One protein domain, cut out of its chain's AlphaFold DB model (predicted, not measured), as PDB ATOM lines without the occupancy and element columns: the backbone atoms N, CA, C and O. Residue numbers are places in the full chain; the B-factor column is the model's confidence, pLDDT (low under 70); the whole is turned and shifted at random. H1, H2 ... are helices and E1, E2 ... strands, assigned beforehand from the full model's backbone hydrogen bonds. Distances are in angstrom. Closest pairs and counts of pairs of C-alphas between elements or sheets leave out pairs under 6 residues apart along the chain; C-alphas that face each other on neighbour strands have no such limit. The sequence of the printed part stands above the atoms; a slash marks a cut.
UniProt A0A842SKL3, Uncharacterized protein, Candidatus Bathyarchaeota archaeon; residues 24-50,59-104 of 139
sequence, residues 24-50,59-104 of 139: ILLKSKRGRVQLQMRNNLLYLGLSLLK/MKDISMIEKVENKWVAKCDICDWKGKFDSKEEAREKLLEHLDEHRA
ATOM      1  N   ILE A  24      87.131  24.994  32.863       52.34
ATOM      2  CA  ILE A  24      86.247  26.149  32.661       52.34
ATOM      3  C   ILE A  24      84.819  25.761  33.061       52.34
ATOM      4  O   ILE A  24      84.253  24.792  32.552       52.34
ATOM      5  N   LEU A  25      84.234  26.518  33.993       47.38
ATOM      6  CA  LEU A  25      82.814  26.420  34.337       47.38
ATOM      7  C   LEU A  25      82.015  27.380  33.458       47.38
ATOM      8  O   LEU A  25      82.153  28.595  33.583       47.38
ATOM      9  N   LEU A  26      81.133  26.841  32.616       50.69
ATOM     10  CA  LEU A  26      80.198  27.645  31.834       50.69
ATOM     11  C   LEU A  26      78.812  27.603  32.489       50.69
ATOM     12  O   LEU A  26      78.277  26.539  32.810       50.69
ATOM     13  N   LYS A  27      78.221  28.781  32.711       41.78
ATOM     14  CA  LYS A  27      76.822  28.923  33.136       41.78
ATOM     15  C   LYS A  27      75.945  29.047  31.892       41.78
ATOM     16  O   LYS A  27      76.102  29.993  31.130       41.78
ATOM     17  N   SER A  28      75.017  28.114  31.702       56.12
ATOM     18  CA  SER A  28      73.963  28.205  30.686       56.12
ATOM     19  C   SER A  28      72.617  28.555  31.335       56.12
ATOM     20  O   SER A  28      72.448  28.371  32.542       56.12
ATOM     21  N   LYS A  29      71.627  28.992  30.537       56.62
ATOM     22  CA  LYS A  29      70.242  29.223  31.003       56.62
ATOM     23  C   LYS A  29      69.584  27.972  31.618       56.62
ATOM     24  O   LYS A  29      68.621  28.112  32.356       56.62
ATOM     25  N   ARG A  30      70.102  26.765  31.333       62.06
ATOM     26  CA  ARG A  30      69.595  25.473  31.838       62.06
ATOM     27  C   ARG A  30      70.431  24.869  32.979       62.06
ATOM     28  O   ARG A  30      70.132  23.769  33.421       62.06
ATOM     29  N   GLY A  31      71.479  25.553  33.451       60.16
ATOM     30  CA  GLY A  31      72.345  25.065  34.534       60.16
ATOM     31  C   GLY A  31      73.843  25.267  34.282       60.16
ATOM     32  O   GLY A  31      74.263  25.748  33.223       60.16
ATOM     33  N   ARG A  32      74.665  24.922  35.283       47.81
ATOM     34  CA  ARG A  32      76.137  24.947  35.191       47.81
ATOM     35  C   ARG A  32      76.630  23.660  34.540       47.81
ATOM     36  O   ARG A  32      76.366  22.584  35.061       47.81
ATOM     37  N   VAL A  33      77.384  23.781  33.452       49.25
ATOM     38  CA  VAL A  33      78.031  22.645  32.786       49.25
ATOM     39  C   VAL A  33      79.540  22.790  32.963       49.25
ATOM     40  O   VAL A  33      80.126  23.811  32.595       49.25
ATOM     41  N   GLN A  34      80.166  21.783  33.573       51.28
ATOM     42  CA  GLN A  34      81.613  21.725  33.773       51.28
ATOM     43  C   GLN A  34      82.230  20.881  32.654       51.28
ATOM     44  O   GLN A  34      82.119  19.658  32.658       51.28
ATOM     45  N   LEU A  35      82.862  21.536  31.681       48.72
ATOM     46  CA  LEU A  35      83.519  20.865  30.560       48.72
ATOM     47  C   LEU A  35      85.011  20.714  30.861       48.72
ATOM     48  O   LEU A  35      85.739  21.694  31.008       48.72
ATOM     49  N   GLN A  36      85.460  19.465  30.974       49.31
ATOM     50  CA  GLN A  36      86.871  19.120  31.114       49.31
ATOM     51  C   GLN A  36      87.460  18.879  29.723       49.31
ATOM     52  O   GLN A  36      87.353  17.782  29.183       49.31
ATOM     53  N   MET A  37      88.068  19.903  29.127       52.31
ATOM     54  CA  MET A  37      88.736  19.775  27.831       52.31
ATOM     55  C   MET A  37      90.220  20.103  27.953       52.31
ATOM     56  O   MET A  37      90.615  21.020  28.664       52.31
ATOM     57  N   ARG A  38      91.056  19.341  27.244       52.28
ATOM     58  CA  ARG A  38      92.476  19.673  27.071       52.28
ATOM     59  C   ARG A  38      92.557  20.963  26.247       52.28
ATOM     60  O   ARG A  38      91.864  21.060  25.237       52.28
ATOM     61  N   ASN A  39      93.399  21.917  26.650       54.25
ATOM     62  CA  ASN A  39      93.445  23.297  26.132       54.25
ATOM     63  C   ASN A  39      93.361  23.433  24.594       54.25
ATOM     64  O   ASN A  39      92.727  24.366  24.106       54.25
ATOM     65  N   ASN A  40      93.897  22.479  23.823       52.03
ATOM     66  CA  ASN A  40      93.806  22.488  22.355       52.03
ATOM     67  C   ASN A  40      92.388  22.265  21.798       52.03
ATOM     68  O   ASN A  40      92.040  22.861  20.786       52.03
ATOM     69  N   LEU A  41      91.558  21.434  22.438       47.75
ATOM     70  CA  LEU A  41      90.195  21.133  21.972       47.75
ATOM     71  C   LEU A  41      89.208  22.255  22.300       47.75
ATOM     72  O   LEU A  41      88.276  22.498  21.537       47.75
ATOM     73  N   LEU A  42      89.438  22.980  23.399       52.25
ATOM     74  CA  LEU A  42      88.627  24.141  23.751       52.25
ATOM     75  C   LEU A  42      88.871  25.308  22.781       52.25
ATOM     76  O   LEU A  42      87.918  25.959  22.355       52.25
ATOM     77  N   TYR A  43      90.131  25.517  22.378       53.53
ATOM     78  CA  TYR A  43      90.492  26.500  21.354       53.53
ATOM     79  C   TYR A  43      89.888  26.127  19.991       53.53
ATOM     80  O   TYR A  43      89.279  26.976  19.350       53.53
ATOM     81  N   LEU A  44      89.949  24.845  19.597       50.69
ATOM     82  CA  LEU A  44      89.357  24.366  18.341       50.69
ATOM     83  C   LEU A  44      87.821  24.483  18.318       50.69
ATOM     84  O   LEU A  44      87.243  24.932  17.330       50.69
ATOM     85  N   GLY A  45      87.148  24.100  19.408       46.72
ATOM     86  CA  GLY A  45      85.684  24.105  19.494       46.72
ATOM     87  C   GLY A  45      85.077  25.514  19.504       46.72
ATOM     88  O   GLY A  45      84.030  25.742  18.897       46.72
ATOM     89  N   LEU A  46      85.760  26.483  20.125       52.81
ATOM     90  CA  LEU A  46      85.362  27.896  20.092       52.81
ATOM     91  C   LEU A  46      85.604  28.547  18.717       52.81
ATOM     92  O   LEU A  46      84.853  29.446  18.339       52.81
ATOM     93  N   SER A  47      86.608  28.089  17.959       47.53
ATOM     94  CA  SER A  47      86.855  28.528  16.577       47.53
ATOM     95  C   SER A  47      85.791  28.043  15.590       47.53
ATOM     96  O   SER A  47      85.497  28.754  14.637       47.53
ATOM     97  N   LEU A  48      85.199  26.865  15.822       44.88
ATOM     98  CA  LEU A  48      84.210  26.256  14.921       44.88
ATOM     99  C   LEU A  48      82.771  26.726  15.188       44.88
ATOM    100  O   LEU A  48      81.997  26.888  14.251       44.88
ATOM    101  N   LEU A  49      82.410  27.006  16.447       46.84
ATOM    102  CA  LEU A  49      81.071  27.514  16.802       46.84
ATOM    103  C   LEU A  49      80.883  29.009  16.506       46.84
ATOM    104  O   LEU A  49      79.763  29.517  16.487       46.84
ATOM    105  N   LYS A  50      81.974  29.723  16.220       47.84
ATOM    106  CA  LYS A  50      81.941  31.019  15.552       47.84
ATOM    107  C   LYS A  50      82.037  30.765  14.047       47.84
ATOM    108  O   LYS A  50      83.130  30.758  13.497       47.84
ATOM    109  N   MET A  59      94.399  45.810  15.130       45.56
ATOM    110  CA  MET A  59      95.367  46.476  14.250       45.56
ATOM    111  C   MET A  59      96.826  46.122  14.621       45.56
ATOM    112  O   MET A  59      97.735  46.343  13.832       45.56
ATOM    113  N   LYS A  60      97.048  45.546  15.815       45.34
ATOM    114  CA  LYS A  60      98.339  45.029  16.285       45.34
ATOM    115  C   LYS A  60      98.753  43.691  15.653       45.34
ATOM    116  O   LYS A  60      99.940  43.399  15.671       45.34
ATOM    117  N   ASP A  61      97.820  42.926  15.082       44.34
ATOM    118  CA  ASP A  61      98.095  41.582  14.545       44.34
ATOM    119  C   ASP A  61      98.369  41.575  13.025       44.34
ATOM    120  O   ASP A  61      98.627  40.524  12.453       44.34
ATOM    121  N   ILE A  62      98.300  42.727  12.344       50.62
ATOM    122  CA  ILE A  62      98.332  42.810  10.865       50.62
ATOM    123  C   ILE A  62      99.668  43.343  10.326       50.62
ATOM    124  O   ILE A  62     100.001  43.139   9.162       50.62
ATOM    125  N   SER A  63     100.458  43.998  11.172       58.47
ATOM    126  CA  SER A  63     101.656  44.719  10.753       58.47
ATOM    127  C   SER A  63     102.769  44.563  11.783       58.47
ATOM    128  O   SER A  63     102.904  45.386  12.693       58.47
ATOM    129  N   MET A  64     103.575  43.507  11.660       71.62
ATOM    130  CA  MET A  64     104.813  43.393  12.432       71.62
ATOM    131  C   MET A  64     105.926  44.119  11.674       71.62
ATOM    132  O   MET A  64     106.409  43.634  10.652       71.62
ATOM    133  N   ILE A  65     106.315  45.298  12.170       84.50
ATOM    134  CA  ILE A  65     107.542  45.988  11.757       84.50
ATOM    135  C   ILE A  65     108.602  45.700  12.821       84.50
ATOM    136  O   ILE A  65     108.522  46.204  13.942       84.50
ATOM    137  N   GLU A  66     109.592  44.887  12.474       87.19
ATOM    138  CA  GLU A  66     110.677  44.464  13.362       87.19
ATOM    139  C   GLU A  66     112.012  44.994  12.843       87.19
ATOM    140  O   GLU A  66     112.284  44.930  11.646       87.19
ATOM    141  N   LYS A  67     112.885  45.482  13.726       89.75
ATOM    142  CA  LYS A  67     114.264  45.798  13.341       89.75
ATOM    143  C   LYS A  67     115.102  44.522  13.411       89.75
ATOM    144  O   LYS A  67     115.233  43.933  14.480       89.75
ATOM    145  N   VAL A  68     115.665  44.108  12.281       90.69
ATOM    146  CA  VAL A  68     116.564  42.957  12.173       90.69
ATOM    147  C   VAL A  68     117.920  43.480  11.719       90.69
ATOM    148  O   VAL A  68     118.050  43.990  10.606       90.69
ATOM    149  N   GLU A  69     118.917  43.378  12.599       91.12
ATOM    150  CA  GLU A  69     120.252  43.960  12.400       91.12
ATOM    151  C   GLU A  69     120.158  45.481  12.140       91.12
ATOM    152  O   GLU A  69     119.711  46.234  13.010       91.12
ATOM    153  N   ASN A  70     120.526  45.926  10.933       92.44
ATOM    154  CA  ASN A  70     120.478  47.324  10.498       92.44
ATOM    155  C   ASN A  70     119.293  47.652   9.578       92.44
ATOM    156  O   ASN A  70     119.215  48.778   9.099       92.44
ATOM    157  N   LYS A  71     118.366  46.714   9.341       92.94
ATOM    158  CA  LYS A  71     117.200  46.928   8.470       92.94
ATOM    159  C   LYS A  71     115.878  46.764   9.215       92.94
ATOM    160  O   LYS A  71     115.775  46.023  10.193       92.94
ATOM    161  N   TRP A  72     114.846  47.438   8.729       92.25
ATOM    162  CA  TRP A  72     113.466  47.307   9.181       92.25
ATOM    163  C   TRP A  72     112.728  46.303   8.305       92.25
ATOM    164  O   TRP A  72     112.679  46.439   7.089       92.25
ATOM    165  N   VAL A  73     112.165  45.268   8.915       91.00
ATOM    166  CA  VAL A  73     111.424  44.212   8.231       91.00
ATOM    167  C   VAL A  73     109.945  44.402   8.515       91.00
ATOM    168  O   VAL A  73     109.533  44.306   9.667       91.00
ATOM    169  N   ALA A  74     109.156  44.642   7.475       91.12
ATOM    170  CA  ALA A  74     107.701  44.674   7.558       91.12
ATOM    171  C   ALA A  74     107.127  43.333   7.090       91.12
ATOM    172  O   ALA A  74     107.582  42.786   6.084       91.12
ATOM    173  N   LYS A  75     106.149  42.798   7.823       87.81
ATOM    174  CA  LYS A  75     105.413  41.574   7.476       87.81
ATOM    175  C   LYS A  75     103.908  41.822   7.561       87.81
ATOM    176  O   LYS A  75     103.443  42.430   8.527       87.81
ATOM    177  N   CYS A  76     103.187  41.316   6.567       84.12
ATOM    178  CA  CYS A  76     101.732  41.298   6.473       84.12
ATOM    179  C   CYS A  76     101.272  39.848   6.304       84.12
ATOM    180  O   CYS A  76     101.340  39.296   5.208       84.12
ATOM    181  N   ASP A  77     100.763  39.240   7.373       76.69
ATOM    182  CA  ASP A  77     100.302  37.843   7.334       76.69
ATOM    183  C   ASP A  77      99.001  37.673   6.528       76.69
ATOM    184  O   ASP A  77      98.679  36.578   6.074       76.69
ATOM    185  N   ILE A  78      98.229  38.753   6.348       74.06
ATOM    186  CA  ILE A  78      96.972  38.735   5.579       74.06
ATOM    187  C   ILE A  78      97.243  38.616   4.080       74.06
ATOM    188  O   ILE A  78      96.507  37.924   3.379       74.06
ATOM    189  N   CYS A  79      98.276  39.306   3.610       77.06
ATOM    190  CA  CYS A  79      98.632  39.412   2.204       77.06
ATOM    191  C   CYS A  79      99.870  38.581   1.832       77.06
ATOM    192  O   CYS A  79     100.362  38.699   0.718       77.06
ATOM    193  N   ASP A  80     100.360  37.749   2.761       81.75
ATOM    194  CA  ASP A  80     101.600  36.967   2.638       81.75
ATOM    195  C   ASP A  80     102.775  37.800   2.091       81.75
ATOM    196  O   ASP A  80     103.546  37.381   1.228       81.75
ATOM    197  N   TRP A  81     102.887  39.039   2.581       88.12
ATOM    198  CA  TRP A  81     103.879  39.997   2.109       88.12
ATOM    199  C   TRP A  81     104.963  40.258   3.148       88.12
ATOM    200  O   TRP A  81     104.707  40.349   4.355       88.12
ATOM    201  N   LYS A  82     106.196  40.434   2.666       91.19
ATOM    202  CA  LYS A  82     107.364  40.739   3.489       91.19
ATOM    203  C   LYS A  82     108.339  41.655   2.754       91.19
ATOM    204  O   LYS A  82     108.860  41.286   1.706       91.19
ATOM    205  N   GLY A  83     108.669  42.789   3.367       91.06
ATOM    206  CA  GLY A  83     109.643  43.757   2.854       91.06
ATOM    207  C   GLY A  83     110.785  44.030   3.836       91.06
ATOM    208  O   GLY A  83     110.639  43.829   5.044       91.06
ATOM    209  N   LYS A  84     111.938  44.474   3.319       94.56
ATOM    210  CA  LYS A  84     113.086  44.953   4.109       94.56
ATOM    211  C   LYS A  84     113.449  46.368   3.661       94.56
ATOM    212  O   LYS A  84     113.657  46.572   2.472       94.56
ATOM    213  N   PHE A  85     113.598  47.283   4.608       95.00
ATOM    214  CA  PHE A  85     113.763  48.715   4.367       95.00
ATOM    215  C   PHE A  85     114.854  49.299   5.253       95.00
ATOM    216  O   PHE A  85     115.193  48.725   6.293       95.00
ATOM    217  N   ASP A  86     115.397  50.443   4.852       93.38
ATOM    218  CA  ASP A  86     116.447  51.117   5.616       93.38
ATOM    219  C   ASP A  86     115.849  52.089   6.653       93.38
ATOM    220  O   ASP A  86     116.428  52.269   7.728       93.38
ATOM    221  N   SER A  87     114.630  52.603   6.420       93.25
ATOM    222  CA  SER A  87     113.860  53.386   7.403       93.25
ATOM    223  C   SER A  87     112.620  52.653   7.931       93.25
ATOM    224  O   SER A  87     111.979  51.850   7.252       93.25
ATOM    225  N   LYS A  88     112.246  52.982   9.174       88.75
ATOM    226  CA  LYS A  88     110.991  52.543   9.798       88.75
ATOM    227  C   LYS A  88     109.773  53.174   9.122       88.75
ATOM    228  O   LYS A  88     108.729  52.530   9.047       88.75
ATOM    229  N   GLU A  89     109.888  54.430   8.692       91.00
ATOM    230  CA  GLU A  89     108.793  55.151   8.030       91.00
ATOM    231  C   GLU A  89     108.472  54.518   6.681       91.00
ATOM    232  O   GLU A  89     107.319  54.180   6.434       91.00
ATOM    233  N   GLU A  90     109.502  54.231   5.887       92.50
ATOM    234  CA  GLU A  90     109.390  53.546   4.597       92.50
ATOM    235  C   GLU A  90     108.755  52.153   4.749       92.50
ATOM    236  O   GLU A  90     107.813  51.800   4.039       92.50
ATOM    237  N   ALA A  91     109.198  51.385   5.753       90.56
ATOM    238  CA  ALA A  91     108.610  50.085   6.070       90.56
ATOM    239  C   ALA A  91     107.117  50.171   6.418       90.56
ATOM    240  O   ALA A  91     106.357  49.249   6.125       90.56
ATOM    241  N   ARG A  92     106.696  51.263   7.066       87.81
ATOM    242  CA  ARG A  92     105.301  51.495   7.444       87.81
ATOM    243  C   ARG A  92     104.461  51.932   6.251       87.81
ATOM    244  O   ARG A  92     103.344  51.447   6.113       87.81
ATOM    245  N   GLU A  93     104.983  52.827   5.424       90.75
ATOM    246  CA  GLU A  93     104.307  53.329   4.230       90.75
ATOM    247  C   GLU A  93     104.023  52.193   3.245       90.75
ATOM    248  O   GLU A  93     102.867  51.952   2.904       90.75
ATOM    249  N   LYS A  94     105.048  51.401   2.905       91.00
ATOM    250  CA  LYS A  94     104.917  50.260   1.984       91.00
ATOM    251  C   LYS A  94     103.964  49.184   2.496       91.00
ATOM    252  O   LYS A  94     103.217  48.584   1.730       91.00
ATOM    253  N   LEU A  95     103.961  48.958   3.807       88.00
ATOM    254  CA  LEU A  95     103.036  48.024   4.437       88.00
ATOM    255  C   LEU A  95     101.583  48.515   4.372       88.00
ATOM    256  O   LEU A  95     100.684  47.703   4.179       88.00
ATOM    257  N   LEU A  96     101.344  49.819   4.533       85.94
ATOM    258  CA  LEU A  96     100.007  50.401   4.407       85.94
ATOM    259  C   LEU A  96      99.509  50.371   2.960       85.94
ATOM    260  O   LEU A  96      98.354  50.024   2.749       85.94
ATOM    261  N   GLU A  97     100.379  50.665   1.995       88.19
ATOM    262  CA  GLU A  97     100.087  50.578   0.558       88.19
ATOM    263  C   GLU A  97      99.615  49.166   0.176       88.19
ATOM    264  O   GLU A  97      98.521  48.997  -0.356       88.19
ATOM    265  N   HIS A  98     100.364  48.129   0.566       86.81
ATOM    266  CA  HIS A  98      99.972  46.738   0.304       86.81
ATOM    267  C   HIS A  98      98.697  46.324   1.040       86.81
ATOM    268  O   HIS A  98      97.886  45.555   0.523       86.81
ATOM    269  N   LEU A  99      98.493  46.818   2.263       81.75
ATOM    270  CA  LEU A  99      97.245  46.560   2.968       81.75
ATOM    271  C   LEU A  99      96.055  47.188   2.245       81.75
ATOM    272  O   LEU A  99      95.007  46.553   2.228       81.75
ATOM    273  N   ASP A 100      96.204  48.381   1.667       81.50
ATOM    274  CA  ASP A 100      95.137  49.074   0.941       81.50
ATOM    275  C   ASP A 100      94.784  48.358  -0.369       81.50
ATOM    276  O   ASP A 100      93.610  48.066  -0.608       81.50
ATOM    277  N   GLU A 101      95.791  47.936  -1.141       78.62
ATOM    278  CA  GLU A 101      95.611  47.110  -2.346       78.62
ATOM    279  C   GLU A 101      94.817  45.829  -2.046       78.62
ATOM    280  O   GLU A 101      93.846  45.495  -2.728       78.62
ATOM    281  N   HIS A 102      95.167  45.128  -0.964       70.88
ATOM    282  CA  HIS A 102      94.485  43.897  -0.565       70.88
ATOM    283  C   HIS A 102      93.136  44.125   0.133       70.88
ATOM    284  O   HIS A 102      92.301  43.215   0.169       70.88
ATOM    285  N   ARG A 103      92.888  45.314   0.697       65.38
ATOM    286  CA  ARG A 103      91.581  45.682   1.267       65.38
ATOM    287  C   ARG A 103      90.562  46.065   0.204       65.38
ATOM    288  O   ARG A 103      89.385  46.195   0.545       65.38
ATOM    289  N   ALA A 104      90.988  46.209  -1.046       54.62
ATOM    290  CA  ALA A 104      90.172  46.714  -2.131       54.62
ATOM    291  C   ALA A 104      89.498  45.662  -3.048       54.62
ATOM    292  O   ALA A 104      89.309  45.980  -4.220       54.62
TER     293      ALA A 104
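What this domain is: This is residues 24 to 50 and 59 to 104 of the 139 residues of an uncharacterized protein of Candidatus Bathyarchaeota archaeon (UniProt A0A842SKL3). Two separate lobes make a long, flat outline: one is the loose pair of hairpin E1-E2 and helix H1, the other a small sheet, E3-E4-E5, with helix H2 packed along one face. Residues 27 to 32 of the hairpin stick out free. The printed part has 73 residues, mixed in class, with two named helices and five named strands in the order E1 E2 H1 E3 E4 E5 H2; both sheets are antiparallel. It is extended, with a radius of gyration of the C-alphas of 20.2 A and spans of 58 by 32 by 16 A.

How they stand to each other: E1, residues 24 to 28, and E2, residues 31 to 36, form an antiparallel hairpin at 153 degrees, with N 28 and O 31 2.9 A apart. H1, residues 39 to 49, is apart from E1. E3, residues 64 to 68, E4, residues 71 to 76, and E5, residues 81 to 85, form a meander, each strand the antiparallel neighbour of the one before. N 66 and O 73 are 2.9 A apart across E3 and E4, and N 74 and O 83 3.0 A across E4 and E5. H2, residues 88 to 103, is on this sheet at a height of 8.7 A, two layers, over E4 and E5. On the local plane it stands at 17 degrees to E4, along the strands. The closest C-alphas of E4 and H2 are those of Ala 74 and Ala 91, 5.7 A apart. H1 is not on this sheet and is apart from H2. In H1 and H2 every O i to N i+4 pair is within hydrogen-bond range.

Where its parts are: E1 begins at C-alpha 24, (86.247, 26.149, 32.661). E2 and H1 each measure 16.1 A from first to last C-alpha, E4 16.6 A and H2 22.3 A. H2 ends at C-alpha 103, (91.581, 45.682, 1.267).

The domain as a whole: The C-alphas farthest apart are those of Arg 30 and Asp 86, 59.5 A. Residues 51 to 58 are not printed, and C-alphas 50 and 59 are 20.5 A apart across the cut. The links printed whole are tight. Mean pLDDT of the printed part is 70.4; residues 24 to 50, 59 to 63 and 103 to 104 are under 70.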